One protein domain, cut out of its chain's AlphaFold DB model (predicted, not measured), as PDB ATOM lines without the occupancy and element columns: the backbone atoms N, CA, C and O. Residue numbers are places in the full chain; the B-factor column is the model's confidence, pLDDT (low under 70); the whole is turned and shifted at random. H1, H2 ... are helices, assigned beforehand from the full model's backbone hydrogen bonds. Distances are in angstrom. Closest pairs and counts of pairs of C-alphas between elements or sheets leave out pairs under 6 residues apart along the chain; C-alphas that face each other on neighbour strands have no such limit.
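Overview. This is residues 89 to 228 of the 236 residues of an uncharacterized protein of Phytophthora megakarya (UniProt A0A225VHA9). One long helix, H4, runs along most of the domain's length; H2 runs side by side with its last part in the opposite direction, and the short H3 crosses it. Short H1 lies near the first part of H4, short H5 follows its last end, and a long stretch with no named element, residues 98 to 138, links H1 to H2. The printed part has 140 residues with five named helices, H1 to H5 in chain order, and no named strand; the class is all helix. It is loose, with a radius of gyration of the C-alphas of 18.7 A and spans of 57 by 39 by 25 A.

Arrangement. H1, residues 90 to 97, is close to but not clearly touching H4, residues 174 to 207; their closest C-alphas, of Leu 90 and Ser 181, are 7.9 A apart. H2, residues 139 to 154, touches H4 with residues 141 to 148 alone, opposite ways at a shallow tilt of 4 degrees; the closest C-alphas, of Gly 144 and Leu 206, are 5.8 A apart. H3, residues 156 to 163, touches H4 about perpendicular, at 76 degrees, with the C-alphas of Thr 158 and Val 192 closest at 6.5 A. H5, residues 214 to 218, is apart from H1, H2 and H3. Every O i to N i+4 pair is within hydrogen-bond range in H1, H2, H3 and H4; H5 has 0 of 1, but 2 of 2 O i to N i+3 pairs.

Along the chain. H1 begins at C-alpha 90, (61.875, 139.950, 142.029). H2 is 22.3 A long and H4 49.5 A, ending at C-alpha 207, (98.423, 122.594, 135.257).

Size, cuts and confidence. The C-alphas of Arg 135 and Asp 174 are farthest apart, at 58.7 A. The printed part has no cut. The link from H1 to H2 is long. Mean pLDDT of the printed part is 72.2, and 57 residues are under 70, among them 162 to 186.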
ATOM      1  N   TYR A  89      59.230 136.224 141.996       55.19
ATOM      2  CA  TYR A  89      59.115 137.385 142.882       55.19
ATOM      3  C   TYR A  89      60.476 138.095 142.916       55.19
ATOM      4  O   TYR A  89      61.362 137.709 143.677       55.19
ATOM      5  N   LEU A  90      60.657 139.122 142.073       52.84
ATOM      6  CA  LEU A  90      61.875 139.950 142.029       52.84
ATOM      7  C   LEU A  90      62.245 140.483 143.421       52.84
ATOM      8  O   LEU A  90      63.408 140.433 143.809       52.84
ATOM      9  N   GLU A  91      61.241 140.906 144.189       56.38
ATOM     10  CA  GLU A  91      61.388 141.347 145.578       56.38
ATOM     11  C   GLU A  91      61.995 140.258 146.474       56.38
ATOM     12  O   GLU A  91      62.877 140.550 147.274       56.38
ATOM     13  N   ALA A  92      61.595 138.993 146.307       56.31
ATOM     14  CA  ALA A  92      62.138 137.881 147.085       56.31
ATOM     15  C   ALA A  92      63.599 137.582 146.717       56.31
ATOM     16  O   ALA A  92      64.410 137.306 147.598       56.31
ATOM     17  N   TYR A  93      63.961 137.682 145.431       57.03
ATOM     18  CA  TYR A  93      65.361 137.564 145.015       57.03
ATOM     19  C   TYR A  93      66.207 138.718 145.558       57.03
ATOM     20  O   TYR A  93      67.268 138.484 146.128       57.03
ATOM     21  N   GLN A  94      65.726 139.956 145.415       61.38
ATOM     22  CA  GLN A  94      66.403 141.137 145.937       61.38
ATOM     23  C   GLN A  94      66.571 141.050 147.453       61.38
ATOM     24  O   GLN A  94      67.669 141.306 147.927       61.38
ATOM     25  N   ALA A  95      65.546 140.613 148.189       63.19
ATOM     26  CA  ALA A  95      65.623 140.376 149.628       63.19
ATOM     27  C   ALA A  95      66.657 139.296 149.987       63.19
ATOM     28  O   ALA A  95      67.445 139.496 150.906       63.19
ATOM     29  N   LEU A  96      66.712 138.191 149.232       61.97
ATOM     30  CA  LEU A  96      67.675 137.107 149.453       61.97
ATOM     31  C   LEU A  96      69.133 137.560 149.280       61.97
ATOM     32  O   LEU A  96      70.012 137.105 150.009       61.97
ATOM     33  N   VAL A  97      69.407 138.426 148.301       63.56
ATOM     34  CA  VAL A  97      70.773 138.898 148.004       63.56
ATOM     35  C   VAL A  97      71.110 140.238 148.660       63.56
ATOM     36  O   VAL A  97      72.233 140.726 148.508       63.56
ATOM     37  N   HIS A  98      70.161 140.851 149.373       71.38
ATOM     38  CA  HIS A  98      70.357 142.148 150.003       71.38
ATOM     39  C   HIS A  98      71.283 142.027 151.213       71.38
ATOM     40  O   HIS A  98      70.970 141.371 152.202       71.38
ATOM     41  N   VAL A  99      72.408 142.737 151.159       71.31
ATOM     42  CA  VAL A  99      73.273 142.966 152.317       71.31
ATOM     43  C   VAL A  99      73.234 144.459 152.631       71.31
ATOM     44  O   VAL A  99      73.734 145.254 151.825       71.31
ATOM     45  N   PRO A 100      72.644 144.872 153.765       74.62
ATOM     46  CA  PRO A 100      72.587 146.279 154.123       74.62
ATOM     47  C   PRO A 100      73.996 146.849 154.325       74.62
ATOM     48  O   PRO A 100      74.906 146.171 154.813       74.62
ATOM     49  N   ARG A 101      74.192 148.120 153.953       73.31
ATOM     50  CA  ARG A 101      75.481 148.791 154.164       73.31
ATOM     51  C   ARG A 101      75.791 148.890 155.664       73.31
ATOM     52  O   ARG A 101      74.878 149.173 156.438       73.31
ATOM     53  N   PRO A 102      77.065 148.739 156.073       74.88
ATOM     54  CA  PRO A 102      77.459 148.970 157.455       74.88
ATOM     55  C   PRO A 102      77.121 150.401 157.883       74.88
ATOM     56  O   PRO A 102      77.453 151.356 157.176       74.88
ATOM     57  N   VAL A 103      76.509 150.557 159.055       73.88
ATOM     58  CA  VAL A 103      76.251 151.866 159.670       73.88
ATOM     59  C   VAL A 103      77.302 152.070 160.757       73.88
ATOM     60  O   VAL A 103      77.466 151.221 161.626       73.88
ATOM     61  N   ASN A 104      78.064 153.167 160.692       79.94
ATOM     62  CA  ASN A 104      79.155 153.467 161.634       79.94
ATOM     63  C   ASN A 104      80.191 152.331 161.785       79.94
ATOM     64  O   ASN A 104      80.704 152.080 162.873       79.94
ATOM     65  N   GLY A 105      80.484 151.614 160.695       75.12
ATOM     66  CA  GLY A 105      81.424 150.485 160.697       75.12
ATOM     67  C   GLY A 105      80.881 149.202 161.337       75.12
ATOM     68  O   GLY A 105      81.574 148.187 161.331       75.12
ATOM     69  N   GLN A 106      79.648 149.212 161.843       73.88
ATOM     70  CA  GLN A 106      78.973 148.016 162.326       73.88
ATOM     71  C   GLN A 106      78.229 147.350 161.169       73.88
ATOM     72  O   GLN A 106      77.421 147.974 160.481       73.88
ATOM     73  N   ALA A 107      78.539 146.078 160.939       76.62
ATOM     74  CA  ALA A 107      77.837 145.261 159.964       76.62
ATOM     75  C   ALA A 107      76.390 145.004 160.415       76.62
ATOM     76  O   ALA A 107      76.105 144.914 161.611       76.62
ATOM     77  N   ALA A 108      75.493 144.923 159.434       75.62
ATOM     78  CA  ALA A 108      74.068 144.766 159.668       75.62
ATOM     79  C   ALA A 108      73.758 143.428 160.346       75.62
ATOM     80  O   ALA A 108      74.413 142.418 160.075       75.62
ATOM     81  N   ARG A 109      72.762 143.445 161.230       75.88
ATOM     82  CA  ARG A 109      72.274 142.271 161.947       75.88
ATOM     83  C   ARG A 109      70.780 142.092 161.708       75.88
ATOM     84  O   ARG A 109      70.097 143.088 161.470       75.88
ATOM     85  N   ASP A 110      70.316 140.850 161.712       70.88
ATOM     86  CA  ASP A 110      68.896 140.520 161.614       70.88
ATOM     87  C   ASP A 110      68.184 140.693 162.966       70.88
ATOM     88  O   ASP A 110      68.769 141.181 163.938       70.88
ATOM     89  N   GLU A 111      66.893 140.354 163.009       72.44
ATOM     90  CA  GLU A 111      66.047 140.486 164.204       72.44
ATOM     91  C   GLU A 111      66.544 139.632 165.382       72.44
ATOM     92  O   GLU A 111      66.345 140.013 166.536       72.44
ATOM     93  N   ASP A 112      67.258 138.540 165.095       73.25
ATOM     94  CA  ASP A 112      67.860 137.645 166.086       73.25
ATOM     95  C   ASP A 112      69.262 138.115 166.526       73.25
ATOM     96  O   ASP A 112      69.881 137.544 167.427       73.25
ATOM     97  N   GLY A 113      69.767 139.203 165.934       72.38
ATOM     98  CA  GLY A 113      71.086 139.754 166.213       72.38
ATOM     99  C   GLY A 113      72.219 139.047 165.468       72.38
ATOM    100  O   GLY A 113      73.387 139.356 165.732       72.38
ATOM    101  N   GLU A 114      71.919 138.153 164.529       72.25
ATOM    102  CA  GLU A 114      72.908 137.471 163.699       72.25
ATOM    103  C   GLU A 114      73.383 138.360 162.556       72.25
ATOM    104  O   GLU A 114      72.681 139.249 162.081       72.25
ATOM    105  N   LEU A 115      74.631 138.170 162.121       74.00
ATOM    106  CA  LEU A 115      75.208 139.006 161.069       74.00
ATOM    107  C   LEU A 115      74.506 138.736 159.733       74.00
ATOM    108  O   LEU A 115      74.617 137.630 159.201       74.00
ATOM    109  N   ILE A 116      73.906 139.761 159.127       67.62
ATOM    110  CA  ILE A 116      73.372 139.653 157.768       67.62
ATOM    111  C   ILE A 116      74.560 139.576 156.814       67.62
ATOM    112  O   ILE A 116      75.274 140.556 156.577       67.62
ATOM    113  N   ARG A 117      74.795 138.381 156.277       68.50
ATOM    114  CA  ARG A 117      75.843 138.110 155.293       68.50
ATOM    115  C   ARG A 117      75.210 137.825 153.949       68.50
ATOM    116  O   ARG A 117      74.148 137.220 153.861       68.50
ATOM    117  N   ALA A 118      75.926 138.186 152.893       70.25
ATOM    118  CA  ALA A 118      75.584 137.702 151.568       70.25
ATOM    119  C   ALA A 118      75.596 136.160 151.569       70.25
ATOM    120  O   ALA A 118      76.564 135.594 152.095       70.25
ATOM    121  N   PRO A 119      74.622 135.488 150.929       64.56
ATOM    122  CA  PRO A 119      74.544 134.025 150.884       64.56
ATOM    123  C   PRO A 119      75.851 133.346 150.442       64.56
ATOM    124  O   PRO A 119      76.263 132.328 150.992       64.56
ATOM    125  N   TRP A 120      76.572 133.958 149.500       71.19
ATOM    126  CA  TRP A 120      77.845 133.453 148.977       71.19
ATOM    127  C   TRP A 120      79.043 133.611 149.929       71.19
ATOM    128  O   TRP A 120      80.093 133.018 149.701       71.19
ATOM    129  N   THR A 121      78.919 134.386 151.009       67.69
ATOM    130  CA  THR A 121      80.020 134.635 151.961       67.69
ATOM    131  C   THR A 121      80.327 133.400 152.812       67.69
ATOM    132  O   THR A 121      81.452 133.233 153.278       67.69
ATOM    133  N   ALA A 122      79.342 132.517 152.998       65.00
ATOM    134  CA  ALA A 122      79.490 131.272 153.747       65.00
ATOM    135  C   ALA A 122      79.999 130.097 152.887       65.00
ATOM    136  O   ALA A 122      80.488 129.119 153.441       65.00
ATOM    137  N   MET A 123      79.927 130.187 151.550       64.94
ATOM    138  CA  MET A 123      80.239 129.064 150.647       64.94
ATOM    139  C   MET A 123      81.686 128.565 150.728       64.94
ATOM    140  O   MET A 123      81.933 127.391 150.477       64.94
ATOM    141  N   PHE A 124      82.638 129.444 151.051       65.44
ATOM    142  CA  PHE A 124      84.077 129.133 151.051       65.44
ATOM    143  C   PHE A 124      84.722 129.377 152.417       65.44
ATOM    144  O   PHE A 124      85.871 129.825 152.518       65.44
ATOM    145  N   HIS A 125      83.945 129.154 153.475       59.16
ATOM    146  CA  HIS A 125      84.462 129.092 154.834       59.16
ATOM    147  C   HIS A 125      85.023 127.681 155.078       59.16
ATOM    148  O   HIS A 125      84.362 126.705 154.744       59.16
ATOM    149  N   ASP A 126      86.240 127.590 155.619       59.34
ATOM    150  CA  ASP A 126      86.919 126.345 156.021       59.34
ATOM    151  C   ASP A 126      87.028 125.252 154.937       59.34
ATOM    152  O   ASP A 126      86.314 124.251 154.922       59.34
ATOM    153  N   ILE A 127      87.994 125.423 154.032       62.81
ATOM    154  CA  ILE A 127      88.323 124.432 152.998       62.81
ATOM    155  C   ILE A 127      89.190 123.330 153.608       62.81
ATOM    156  O   ILE A 127      90.299 123.582 154.079       62.81
ATOM    157  N   VAL A 128      88.678 122.101 153.567       65.31
ATOM    158  CA  VAL A 128      89.341 120.893 154.064       65.31
ATOM    159  C   VAL A 128      89.466 119.895 152.918       65.31
ATOM    160  O   VAL A 128      88.470 119.595 152.259       65.31
ATOM    161  N   PHE A 129      90.671 119.368 152.694       62.69
ATOM    162  CA  PHE A 129      90.872 118.240 151.784       62.69
ATOM    163  C   PHE A 129      90.376 116.949 152.438       62.69
ATOM    164  O   PHE A 129      90.709 116.657 153.586       62.69
ATOM    165  N   TYR A 130      89.579 116.181 151.700       60.94
ATOM    166  CA  TYR A 130      88.985 114.929 152.163       60.94
ATOM    167  C   TYR A 130      89.748 113.706 151.660       60.94
ATOM    168  O   TYR A 130      89.741 112.673 152.328       60.94
ATOM    169  N   PHE A 131      90.396 113.797 150.496       60.12
ATOM    170  CA  PHE A 131      91.075 112.659 149.872       60.12
ATOM    171  C   PHE A 131      92.598 112.710 149.996       60.12
ATOM    172  O   PHE A 131      93.268 111.729 149.662       60.12
ATOM    173  N   ARG A 132      93.159 113.825 150.477       67.38
ATOM    174  CA  ARG A 132      94.604 114.022 150.588       67.38
ATOM    175  C   ARG A 132      94.992 114.808 151.830       67.38
ATOM    176  O   ARG A 132      94.278 115.703 152.268       67.38
ATOM    177  N   GLU A 133      96.181 114.525 152.346       71.81
ATOM    178  CA  GLU A 133      96.780 115.330 153.399       71.81
ATOM    179  C   GLU A 133      97.650 116.452 152.820       71.81
ATOM    180  O   GLU A 133      98.381 116.279 151.845       71.81
ATOM    181  N   VAL A 134      97.621 117.617 153.470       77.31
ATOM    182  CA  VAL A 134      98.393 118.805 153.061       77.31
ATOM    183  C   VAL A 134      99.897 118.515 152.972       77.31
ATOM    184  O   VAL A 134     100.571 119.055 152.101       77.31
ATOM    185  N   ARG A 135     100.425 117.635 153.838       83.12
ATOM    186  CA  ARG A 135     101.854 117.271 153.862       83.12
ATOM    187  C   ARG A 135     102.333 116.529 152.611       83.12
ATOM    188  O   ARG A 135     103.536 116.489 152.376       83.12
ATOM    189  N   ASP A 136     101.414 115.975 151.821       81.81
ATOM    190  CA  ASP A 136     101.734 115.250 150.587       81.81
ATOM    191  C   ASP A 136     101.858 116.186 149.372       81.81
ATOM    192  O   ASP A 136     102.146 115.736 148.261       81.81
ATOM    193  N   LEU A 137     101.606 117.486 149.554       84.25
ATOM    194  CA  LEU A 137     101.645 118.492 148.498       84.25
ATOM    195  C   LEU A 137     102.915 119.338 148.593       84.25
ATOM    196  O   LEU A 137     103.327 119.760 149.672       84.25
ATOM    197  N   ASN A 138     103.528 119.614 147.441       89.75
ATOM    198  CA  ASN A 138     104.651 120.545 147.373       89.75
ATOM    199  C   ASN A 138     104.174 122.003 147.531       89.75
ATOM    200  O   ASN A 138     102.998 122.314 147.327       89.75
ATOM    201  N   ALA A 139     105.100 122.898 147.890       91.94
ATOM    202  CA  ALA A 139     104.789 124.302 148.159       91.94
ATOM    203  C   ALA A 139     104.129 125.007 146.961       91.94
ATOM    204  O   ALA A 139     103.136 125.702 147.141       91.94
ATOM    205  N   GLU A 140     104.608 124.760 145.737       93.38
ATOM    206  CA  GLU A 140     104.036 125.354 144.520       93.38
ATOM    207  C   GLU A 140     102.584 124.914 144.289       93.38
ATOM    208  O   GLU A 140     101.735 125.715 143.906       93.38
ATOM    209  N   THR A 141     102.270 123.647 144.565       89.81
ATOM    210  CA  THR A 141     100.908 123.110 144.479       89.81
ATOM    211  C   THR A 141     100.013 123.755 145.527       89.81
ATOM    212  O   THR A 141      98.884 124.121 145.210       89.81
ATOM    213  N   LEU A 142     100.503 123.927 146.757       89.75
ATOM    214  CA  LEU A 142      99.754 124.598 147.821       89.75
ATOM    215  C   LEU A 142      99.466 126.063 147.479       89.75
ATOM    216  O   LEU A 142      98.329 126.501 147.649       89.75
ATOM    217  N   ASP A 143     100.446 126.788 146.939       91.06
ATOM    218  CA  ASP A 143     100.256 128.161 146.463       91.06
ATOM    219  C   ASP A 143      99.253 128.214 145.306       91.06
ATOM    220  O   ASP A 143      98.339 129.039 145.313       91.06
ATOM    221  N   GLY A 144      99.336 127.273 144.363       91.69
ATOM    222  CA  GLY A 144      98.353 127.130 143.293       91.69
ATOM    223  C   GLY A 144      96.933 126.890 143.816       91.69
ATOM    224  O   GLY A 144      95.982 127.515 143.341       91.69
ATOM    225  N   ILE A 145      96.759 126.014 144.812       88.56
ATOM    226  CA  ILE A 145      95.439 125.791 145.413       88.56
ATOM    227  C   ILE A 145      94.963 127.029 146.170       88.56
ATOM    228  O   ILE A 145      93.787 127.372 146.075       88.56
ATOM    229  N   LYS A 146      95.842 127.739 146.875       88.38
ATOM    230  CA  LYS A 146      95.475 128.995 147.529       88.38
ATOM    231  C   LYS A 146      94.975 130.026 146.512       88.38
ATOM    232  O   LYS A 146      93.903 130.587 146.718       88.38
ATOM    233  N   ASP A 147      95.671 130.185 145.387       90.88
ATOM    234  CA  ASP A 147      95.226 131.011 144.257       90.88
ATOM    235  C   ASP A 147      93.837 130.585 143.747       90.88
ATOM    236  O   ASP A 147      93.004 131.427 143.405       90.88
ATOM    237  N   TYR A 148      93.565 129.277 143.708       89.56
ATOM    238  CA  TYR A 148      92.269 128.740 143.294       89.56
ATOM    239  C   TYR A 148      91.154 129.050 144.294       89.56
ATOM    240  O   TYR A 148      90.061 129.472 143.912       89.56
ATOM    241  N   VAL A 149      91.434 128.882 145.582       85.50
ATOM    242  CA  VAL A 149      90.514 129.209 146.674       85.50
ATOM    243  C   VAL A 149      90.215 130.704 146.705       85.50
ATOM    244  O   VAL A 149      89.052 131.102 146.812       85.50
ATOM    245  N   ASP A 150      91.239 131.541 146.561       88.56
ATOM    246  CA  ASP A 150      91.081 132.990 146.501       88.56
ATOM    247  C   ASP A 150      90.268 133.393 145.264       88.56
ATOM    248  O   ASP A 150      89.367 134.227 145.360       88.56
ATOM    249  N   PHE A 151      90.486 132.735 144.121       90.00
ATOM    250  CA  PHE A 151      89.654 132.913 142.932       90.00
ATOM    251  C   PHE A 151      88.182 132.551 143.177       90.00
ATOM    252  O   PHE A 151      87.298 133.312 142.770       90.00
ATOM    253  N   MET A 152      87.903 131.427 143.848       84.44
ATOM    254  CA  MET A 152      86.541 131.041 144.233       84.44
ATOM    255  C   MET A 152      85.913 132.105 145.134       84.44
ATOM    256  O   MET A 152      84.813 132.577 144.848       84.44
ATOM    257  N   ARG A 153      86.641 132.561 146.160       83.88
ATOM    258  CA  ARG A 153      86.187 133.589 147.106       83.88
ATOM    259  C   ARG A 153      85.891 134.927 146.430       83.88
ATOM    260  O   ARG A 153      84.844 135.515 146.692       83.88
ATOM    261  N   VAL A 154      86.767 135.398 145.542       88.06
ATOM    262  CA  VAL A 154      86.568 136.648 144.785       88.06
ATOM    263  C   VAL A 154      85.337 136.561 143.883       88.06
ATOM    264  O   VAL A 154      84.608 137.539 143.734       88.06
ATOM    265  N   ASN A 155      85.067 135.384 143.319       86.75
ATOM    266  CA  ASN A 155      83.953 135.165 142.401       86.75
ATOM    267  C   ASN A 155      82.721 134.529 143.062       86.75
ATOM    268  O   ASN A 155      81.848 134.010 142.367       86.75
ATOM    269  N   ALA A 156      82.630 134.559 144.394       82.62
ATOM    270  CA  ALA A 156      81.646 133.777 145.134       82.62
ATOM    271  C   ALA A 156      80.197 134.077 144.763       82.62
ATOM    272  O   ALA A 156      79.397 133.150 144.676       82.62
ATOM    273  N   LYS A 157      79.872 135.343 144.473       81.88
ATOM    274  CA  LYS A 157      78.546 135.727 143.968       81.88
ATOM    275  C   LYS A 157      78.222 134.976 142.677       81.88
ATOM    276  O   LYS A 157      77.202 134.307 142.606       81.88
ATOM    277  N   THR A 158      79.104 135.040 141.681       79.50
ATOM    278  CA  THR A 158      78.879 134.407 140.376       79.50
ATOM    279  C   THR A 158      78.849 132.883 140.486       79.50
ATOM    280  O   THR A 158      78.016 132.248 139.851       79.50
ATOM    281  N   TRP A 159      79.698 132.285 141.330       76.69
ATOM    282  CA  TRP A 159      79.616 130.855 141.651       76.69
ATOM    283  C   TRP A 159      78.259 130.491 142.254       76.69
ATOM    284  O   TRP A 159      77.595 129.584 141.760       76.69
ATOM    285  N   TRP A 160      77.825 131.229 143.276       75.50
ATOM    286  CA  TRP A 160      76.524 131.045 143.909       75.50
ATOM    287  C   TRP A 160      75.392 131.162 142.883       75.50
ATOM    288  O   TRP A 160      74.538 130.287 142.841       75.50
ATOM    289  N   GLU A 161      75.426 132.161 142.000       72.75
ATOM    290  CA  GLU A 161      74.428 132.369 140.941       72.75
ATOM    291  C   GLU A 161      74.404 131.264 139.872       72.75
ATOM    292  O   GLU A 161      73.337 130.983 139.340       72.75
ATOM    293  N   ILE A 162      75.540 130.630 139.557       69.75
ATOM    294  CA  ILE A 162      75.597 129.464 138.650       69.75
ATOM    295  C   ILE A 162      74.962 128.236 139.309       69.75
ATOM    296  O   ILE A 162      74.299 127.435 138.656       69.75
ATOM    297  N   LEU A 163      75.186 128.062 140.610       61.59
ATOM    298  CA  LEU A 163      74.717 126.899 141.364       61.59
ATOM    299  C   LEU A 163      73.256 127.026 141.792       61.59
ATOM    300  O   LEU A 163      72.568 126.017 141.939       61.59
ATOM    301  N   HIS A 164      72.786 128.255 141.992       59.34
ATOM    302  CA  HIS A 164      71.431 128.548 142.432       59.34
ATOM    303  C   HIS A 164      70.556 128.889 141.238       59.34
ATOM    304  O   HIS A 164      70.754 129.868 140.522       59.34
ATOM    305  N   TRP A 165      69.540 128.061 141.050       55.16
ATOM    306  CA  TRP A 165      68.618 128.181 139.941       55.16
ATOM    307  C   TRP A 165      67.688 129.360 140.157       55.16
ATOM    308  O   TRP A 165      66.800 129.331 141.006       55.16
ATOM    309  N   LEU A 166      67.892 130.405 139.371       49.91
ATOM    310  CA  LEU A 166      67.057 131.594 139.390       49.91
ATOM    311  C   LEU A 166      66.636 131.869 137.951       49.91
ATOM    312  O   LEU A 166      67.443 132.266 137.113       49.91
ATOM    313  N   THR A 167      65.373 131.584 137.659       47.47
ATOM    314  CA  THR A 167      64.889 131.220 136.324       47.47
ATOM    315  C   THR A 167      64.127 132.314 135.575       47.47
ATOM    316  O   THR A 167      62.915 132.257 135.519       47.47
ATOM    317  N   ILE A 168      64.787 133.314 134.992       45.69
ATOM    318  CA  ILE A 168      64.152 134.568 134.514       45.69
ATOM    319  C   ILE A 168      62.982 134.343 133.530       45.69
ATOM    320  O   ILE A 168      63.201 133.887 132.410       45.69
ATOM    321  N   SER A 169      61.747 134.690 133.936       42.84
ATOM    322  CA  SER A 169      60.561 134.682 133.059       42.84
ATOM    323  C   SER A 169      60.450 136.003 132.292       42.84
ATOM    324  O   SER A 169      60.487 137.080 132.882       42.84
ATOM    325  N   PHE A 170      60.302 135.926 130.967       45.69
ATOM    326  CA  PHE A 170      60.110 137.081 130.077       45.69
ATOM    327  C   PHE A 170      58.629 137.442 129.867       45.69
ATOM    328  O   PHE A 170      58.316 138.324 129.066       45.69
ATOM    329  N   LEU A 171      57.711 136.754 130.555       45.09
ATOM    330  CA  LEU A 171      56.271 136.899 130.364       45.09
ATOM    331  C   LEU A 171      55.617 137.558 131.593       45.09
ATOM    332  O   LEU A 171      55.124 136.892 132.493       45.09
ATOM    333  N   SER A 172      55.551 138.895 131.538       47.69
ATOM    334  CA  SER A 172      54.530 139.765 132.153       47.69
ATOM    335  C   SER A 172      54.499 139.949 133.686       47.69
ATOM    336  O   SER A 172      53.788 139.239 134.401       47.69
ATOM    337  N   ARG A 173      55.043 141.094 134.132       48.75
ATOM    338  CA  ARG A 173      54.408 141.996 135.117       48.75
ATOM    339  C   ARG A 173      54.903 143.429 134.856       48.75
ATOM    340  O   ARG A 173      55.959 143.823 135.307       48.75
ATOM    341  N   ASP A 174      54.188 144.179 134.023       54.09
ATOM    342  CA  ASP A 174      54.589 145.518 133.551       54.09
ATOM    343  C   ASP A 174      55.923 145.608 132.764       54.09
ATOM    344  O   ASP A 174      56.796 144.732 132.789       54.09
ATOM    345  N   ALA A 175      56.077 146.685 131.984       56.22
ATOM    346  CA  ALA A 175      57.275 146.898 131.162       56.22
ATOM    347  C   ALA A 175      58.551 147.047 132.017       56.22
ATOM    348  O   ALA A 175      59.622 146.592 131.620       56.22
ATOM    349  N   THR A 176      58.422 147.613 133.220       56.88
ATOM    350  CA  THR A 176      59.527 147.862 134.154       56.88
ATOM    351  C   THR A 176      60.132 146.585 134.742       56.88
ATOM    352  O   THR A 176      61.359 146.475 134.778       56.88
ATOM    353  N   ASP A 177      59.331 145.585 135.136       54.38
ATOM    354  CA  ASP A 177      59.890 144.331 135.681       54.38
ATOM    355  C   ASP A 177      60.475 143.452 134.572       54.38
ATOM    356  O   ASP A 177      61.423 142.692 134.800       54.38
ATOM    357  N   THR A 178      59.945 143.581 133.350       56.97
ATOM    358  CA  THR A 178      60.485 142.914 132.158       56.97
ATOM    359  C   THR A 178      61.898 143.415 131.842       56.97
ATOM    360  O   THR A 178      62.781 142.613 131.522       56.97
ATOM    361  N   ASP A 179      62.141 144.721 131.977       61.88
ATOM    362  CA  ASP A 179      63.461 145.315 131.762       61.88
ATOM    363  C   ASP A 179      64.441 144.966 132.896       61.88
ATOM    364  O   ASP A 179      65.551 144.514 132.615       61.88
ATOM    365  N   ALA A 180      64.016 145.018 134.167       59.75
ATOM    366  CA  ALA A 180      64.860 144.618 135.303       59.75
ATOM    367  C   ALA A 180      65.294 143.140 135.233       59.75
ATOM    368  O   ALA A 180      66.450 142.792 135.489       59.75
ATOM    369  N   SER A 181      64.378 142.261 134.831       56.88
ATOM    370  CA  SER A 181      64.633 140.833 134.626       56.88
ATOM    371  C   SER A 181      65.633 140.582 133.492       56.88
ATOM    372  O   SER A 181      66.564 139.782 133.629       56.88
ATOM    373  N   ARG A 182      65.489 141.304 132.373       62.53
ATOM    374  CA  ARG A 182      66.421 141.238 131.239       62.53
ATOM    375  C   ARG A 182      67.813 141.742 131.620       62.53
ATOM    376  O   ARG A 182      68.803 141.122 131.223       62.53
ATOM    377  N   ASP A 183      67.894 142.821 132.388       67.25
ATOM    378  CA  ASP A 183      69.162 143.395 132.838       67.25
ATOM    379  C   ASP A 183      69.901 142.453 133.789       67.25
ATOM    380  O   ASP A 183      71.098 142.220 133.601       67.25
ATOM    381  N   LEU A 184      69.188 141.817 134.723       66.38
ATOM    382  CA  LEU A 184      69.742 140.778 135.596       66.38
ATOM    383  C   LEU A 184      70.242 139.564 134.801       66.38
ATOM    384  O   LEU A 184      71.330 139.051 135.071       66.38
ATOM    385  N   TYR A 185      69.493 139.119 133.785       68.00
ATOM    386  CA  TYR A 185      69.945 138.044 132.894       68.00
ATOM    387  C   TYR A 185      71.235 138.437 132.168       68.00
ATOM    388  O   TYR A 185      72.191 137.659 132.104       68.00
ATOM    389  N   ALA A 186      71.276 139.651 131.617       67.56
ATOM    390  CA  ALA A 186      72.435 140.157 130.900       67.56
ATOM    391  C   ALA A 186      73.653 140.317 131.822       67.56
ATOM    392  O   ALA A 186      74.760 139.957 131.419       67.56
ATOM    393  N   GLU A 187      73.467 140.816 133.047       73.38
ATOM    394  CA  GLU A 187      74.505 140.897 134.080       73.38
ATOM    395  C   GLU A 187      75.079 139.515 134.378       73.38
ATOM    396  O   GLU A 187      76.270 139.300 134.157       73.38
ATOM    397  N   ARG A 188      74.230 138.551 134.744       74.81
ATOM    398  CA  ARG A 188      74.670 137.183 135.037       74.81
ATOM    399  C   ARG A 188      75.386 136.541 133.871       74.81
ATOM    400  O   ARG A 188      76.464 135.987 134.036       74.81
ATOM    401  N   ARG A 189      74.836 136.652 132.662       72.38
ATOM    402  CA  ARG A 189      75.470 136.094 131.465       72.38
ATOM    403  C   ARG A 189      76.859 136.693 131.230       72.38
ATOM    404  O   ARG A 189      77.781 135.967 130.855       72.38
ATOM    405  N   ARG A 190      77.025 138.006 131.431       78.88
ATOM    406  CA  ARG A 190      78.334 138.676 131.329       78.88
ATOM    407  C   ARG A 190      79.291 138.191 132.414       78.88
ATOM    408  O   ARG A 190      80.451 137.920 132.102       78.88
ATOM    409  N   ASP A 191      78.810 138.059 133.641       79.94
ATOM    410  CA  ASP A 191      79.599 137.634 134.793       79.94
ATOM    411  C   ASP A 191      80.062 136.182 134.660       79.94
ATOM    412  O   ASP A 191      81.252 135.913 134.794       79.94
ATOM    413  N   VAL A 192      79.172 135.273 134.257       77.69
ATOM    414  CA  VAL A 192      79.494 133.871 133.954       77.69
ATOM    415  C   VAL A 192      80.523 133.779 132.829       77.69
ATOM    416  O   VAL A 192      81.506 133.051 132.945       77.69
ATOM    417  N   LYS A 193      80.353 134.545 131.745       78.75
ATOM    418  CA  LYS A 193      81.325 134.552 130.641       78.75
ATOM    419  C   LYS A 193      82.701 135.047 131.095       78.75
ATOM    420  O   LYS A 193      83.715 134.477 130.700       78.75
ATOM    421  N   ARG A 194      82.748 136.104 131.913       86.00
ATOM    422  CA  ARG A 194      83.996 136.625 132.488       86.00
ATOM    423  C   ARG A 194      84.647 135.587 133.402       86.00
ATOM    424  O   ARG A 194      85.851 135.369 133.291       86.00
ATOM    425  N   LEU A 195      83.848 134.935 134.244       86.06
ATOM    426  CA  LEU A 195      84.302 133.892 135.154       86.06
ATOM    427  C   LEU A 195      84.936 132.726 134.395       86.06
ATOM    428  O   LEU A 195      86.031 132.308 134.750       86.06
ATOM    429  N   TRP A 196      84.304 132.264 133.314       81.62
ATOM    430  CA  TRP A 196      84.831 131.200 132.454       81.62
ATOM    431  C   TRP A 196      86.223 131.511 131.904       81.62
ATOM    432  O   TRP A 196      87.130 130.691 132.023       81.62
ATOM    433  N   VAL A 197      86.424 132.714 131.363       85.81
ATOM    434  CA  VAL A 197      87.730 133.126 130.821       85.81
ATOM    435  C   VAL A 197      88.805 133.142 131.912       85.81
ATOM    436  O   VAL A 197      89.926 132.683 131.695       85.81
ATOM    437  N   GLN A 198      88.472 133.653 133.100       90.56
ATOM    438  CA  GLN A 198      89.406 133.684 134.226       90.56
ATOM    439  C   GLN A 198      89.696 132.278 134.768       90.56
ATOM    440  O   GLN A 198      90.844 131.972 135.093       90.56
ATOM    441  N   TYR A 199      88.678 131.421 134.821       87.44
ATOM    442  CA  TYR A 199      88.782 130.037 135.264       87.44
ATOM    443  C   TYR A 199      89.685 129.212 134.343       87.44
ATOM    444  O   TYR A 199      90.591 128.532 134.819       87.44
ATOM    445  N   GLU A 200      89.526 129.327 133.023       86.69
ATOM    446  CA  GLU A 200      90.417 128.663 132.065       86.69
ATOM    447  C   GLU A 200      91.874 129.116 132.219       86.69
ATOM    448  O   GLU A 200      92.797 128.301 132.157       86.69
ATOM    449  N   ALA A 201      92.103 130.416 132.428       91.00
ATOM    450  CA  ALA A 201      93.442 130.950 132.660       91.00
ATOM    451  C   ALA A 201      94.044 130.433 133.978       91.00
ATOM    452  O   ALA A 201      95.233 130.116 134.034       91.00
ATOM    453  N   LEU A 202      93.232 130.317 135.029       92.12
ATOM    454  CA  LEU A 202      93.630 129.737 136.308       92.12
ATOM    455  C   LEU A 202      93.994 128.253 136.170       92.12
ATOM    456  O   LEU A 202      95.067 127.863 136.621       92.12
ATOM    457  N   LEU A 203      93.169 127.450 135.488       87.75
ATOM    458  CA  LEU A 203      93.465 126.036 135.234       87.75
ATOM    459  C   LEU A 203      94.754 125.852 134.429       87.75
ATOM    460  O   LEU A 203      95.565 124.989 134.756       87.75
ATOM    461  N   LYS A 204      94.986 126.687 133.407       90.44
ATOM    462  CA  LYS A 204      96.238 126.667 132.632       90.44
ATOM    463  C   LYS A 204      97.460 126.933 133.513       90.44
ATOM    464  O   LYS A 204      98.459 126.237 133.365       90.44
ATOM    465  N   ARG A 205      97.383 127.909 134.427       92.62
ATOM    466  CA  ARG A 205      98.468 128.200 135.383       92.62
ATOM    467  C   ARG A 205      98.685 127.045 136.360       92.62
ATOM    468  O   ARG A 205      99.821 126.639 136.558       92.62
ATOM    469  N   LEU A 206      97.607 126.484 136.906       89.19
ATOM    470  CA  LEU A 206      97.664 125.340 137.818       89.19
ATOM    471  C   LEU A 206      98.303 124.110 137.178       89.19
ATOM    472  O   LEU A 206      99.194 123.501 137.757       89.19
ATOM    473  N   PHE A 207      97.888 123.759 135.963       88.69
ATOM    474  CA  PHE A 207      98.423 122.594 135.257       88.69
ATOM    475  C   PHE A 207      99.837 122.798 134.708       88.69
ATOM    476  O   PHE A 207     100.458 121.824 134.290       88.69
ATOM    477  N   ALA A 208     100.354 124.030 134.714       92.25
ATOM    478  CA  ALA A 208     101.750 124.307 134.399       92.25
ATOM    479  C   ALA A 208     102.694 124.030 135.585       92.25
ATOM    480  O   ALA A 208     103.902 123.936 135.374       92.25
ATOM    481  N   ILE A 209     102.169 123.879 136.809       91.12
ATOM    482  CA  ILE A 209     102.963 123.488 137.979       91.12
ATOM    483  C   ILE A 209     103.451 122.049 137.778       91.12
ATOM    484  O   ILE A 209     102.665 121.128 137.525       91.12
ATOM    485  N   ALA A 210     104.763 121.848 137.886       89.19
ATOM    486  CA  ALA A 210     105.375 120.549 137.654       89.19
ATOM    487  C   ALA A 210     104.852 119.514 138.664       89.19
ATOM    488  O   ALA A 210     104.946 119.689 139.878       89.19
ATOM    489  N   GLY A 211     104.293 118.417 138.148       83.50
ATOM    490  CA  GLY A 211     103.740 117.349 138.982       83.50
ATOM    491  C   GLY A 211     102.415 117.692 139.667       83.50
ATOM    492  O   GLY A 211     102.035 116.967 140.585       83.50
ATOM    493  N   PHE A 212     101.700 118.746 139.240       84.56
ATOM    494  CA  PHE A 212     100.393 119.082 139.807       84.56
ATOM    495  C   PHE A 212      99.424 117.890 139.711       84.56
ATOM    496  O   PHE A 212      99.085 117.446 138.604       84.56
ATOM    497  N   PRO A 213      98.925 117.366 140.843       79.50
ATOM    498  CA  PRO A 213      98.004 116.249 140.822       79.50
ATOM    499  C   PRO A 213      96.617 116.752 140.419       79.50
ATOM    500  O   PRO A 213      95.859 117.252 141.247       79.50
ATOM    501  N   LYS A 214      96.251 116.565 139.141       77.31
ATOM    502  CA  LYS A 214      94.924 116.930 138.596       77.31
ATOM    503  C   LYS A 214      93.757 116.370 139.417       77.31
ATOM    504  O   LYS A 214      92.677 116.951 139.411       77.31
ATOM    505  N   THR A 215      93.983 115.275 140.148       75.62
ATOM    506  CA  THR A 215      92.992 114.676 141.045       75.62
ATOM    507  C   THR A 215      92.590 115.571 142.216       75.62
ATOM    508  O   THR A 215      91.528 115.345 142.785       75.62
ATOM    509  N   LEU A 216      93.369 116.612 142.540       71.56
ATOM    510  CA  LEU A 216      92.977 117.626 143.522       71.56
ATOM    511  C   LEU A 216      91.681 118.336 143.137       71.56
ATOM    512  O   LEU A 216      90.906 118.662 144.019       71.56
ATOM    513  N   LEU A 217      91.389 118.522 141.847       71.56
ATOM    514  CA  LEU A 217      90.141 119.169 141.420       71.56
ATOM    515  C   LEU A 217      88.882 118.331 141.706       71.56
ATOM    516  O   LEU A 217      87.775 118.829 141.525       71.56
ATOM    517  N   TYR A 218      89.037 117.073 142.136       66.94
ATOM    518  CA  TYR A 218      87.933 116.252 142.642       66.94
ATOM    519  C   TYR A 218      87.737 116.379 144.157       66.94
ATOM    520  O   TYR A 218      86.796 115.790 144.685       66.94
ATOM    521  N   GLU A 219      88.604 117.113 144.863       63.41
ATOM    522  CA  GLU A 219      88.392 117.411 146.278       63.41
ATOM    523  C   GLU A 219      87.060 118.155 146.446       63.41
ATOM    524  O   GLU A 219      86.840 119.157 145.761       63.41
ATOM    525  N   PRO A 220      86.170 117.734 147.365       60.75
ATOM    526  CA  PRO A 220      84.839 118.332 147.508       60.75
ATOM    527  C   PRO A 220      84.878 119.826 147.849       60.75
ATOM    528  O   PRO A 220      83.912 120.555 147.641       60.75
ATOM    529  N   CYS A 221      86.002 120.283 148.394       62.84
ATOM    530  CA  CYS A 221      86.231 121.666 148.763       62.84
ATOM    531  C   CYS A 221      86.699 122.547 147.587       62.84
ATOM    532  O   CYS A 221      86.699 123.770 147.716       62.84
ATOM    533  N   LEU A 222      87.080 121.957 146.445       70.75
ATOM    534  CA  LEU A 222      87.495 122.662 145.231       70.75
ATOM    535  C   LEU A 222      86.398 122.560 144.172       70.75
ATOM    536  O   LEU A 222      86.252 121.567 143.466       70.75
ATOM    537  N   TRP A 223      85.606 123.622 144.059       74.00
ATOM    538  CA  TRP A 223      84.458 123.638 143.163       74.00
ATOM    539  C   TRP A 223      84.928 123.924 141.743       74.00
ATOM    540  O   TRP A 223      85.710 124.845 141.523       74.00
ATOM    541  N   THR A 224      84.452 123.145 140.778       72.06
ATOM    542  CA  THR A 224      84.795 123.274 139.357       72.06
ATOM    543  C   THR A 224      83.601 123.816 138.575       72.06
ATOM    544  O   THR A 224      82.451 123.562 138.938       72.06
ATOM    545  N   LEU A 225      83.853 124.618 137.532       67.19
ATOM    546  CA  LEU A 225      82.756 125.187 136.747       67.19
ATOM    547  C   LEU A 225      82.051 124.077 135.953       67.19
ATOM    548  O   LEU A 225      82.746 123.297 135.294       67.19
ATOM    549  N   PRO A 226      80.705 124.025 135.957       53.06
ATOM    550  CA  PRO A 226      79.949 123.084 135.140       53.06
ATOM    551  C   PRO A 226      80.109 123.442 133.662       53.06
ATOM    552  O   PRO A 226      79.525 124.401 133.166       53.06
ATOM    553  N   GLY A 227      80.953 122.693 132.966       48.78
ATOM    554  CA  GLY A 227      81.182 122.808 131.535       48.78
ATOM    555  C   GLY A 227      82.253 121.820 131.099       48.78
ATOM    556  O   GLY A 227      83.022 121.320 131.920       48.78
ATOM    557  N   CYS A 228      82.254 121.499 129.808       35.28
ATOM    558  CA  CYS A 228      82.990 120.389 129.209       35.28
ATOM    559  C   CYS A 228      84.519 120.556 129.311       35.28
ATOM    560  O   CYS A 228      85.197 120.877 128.339       35.28
TER     561      CYS A 228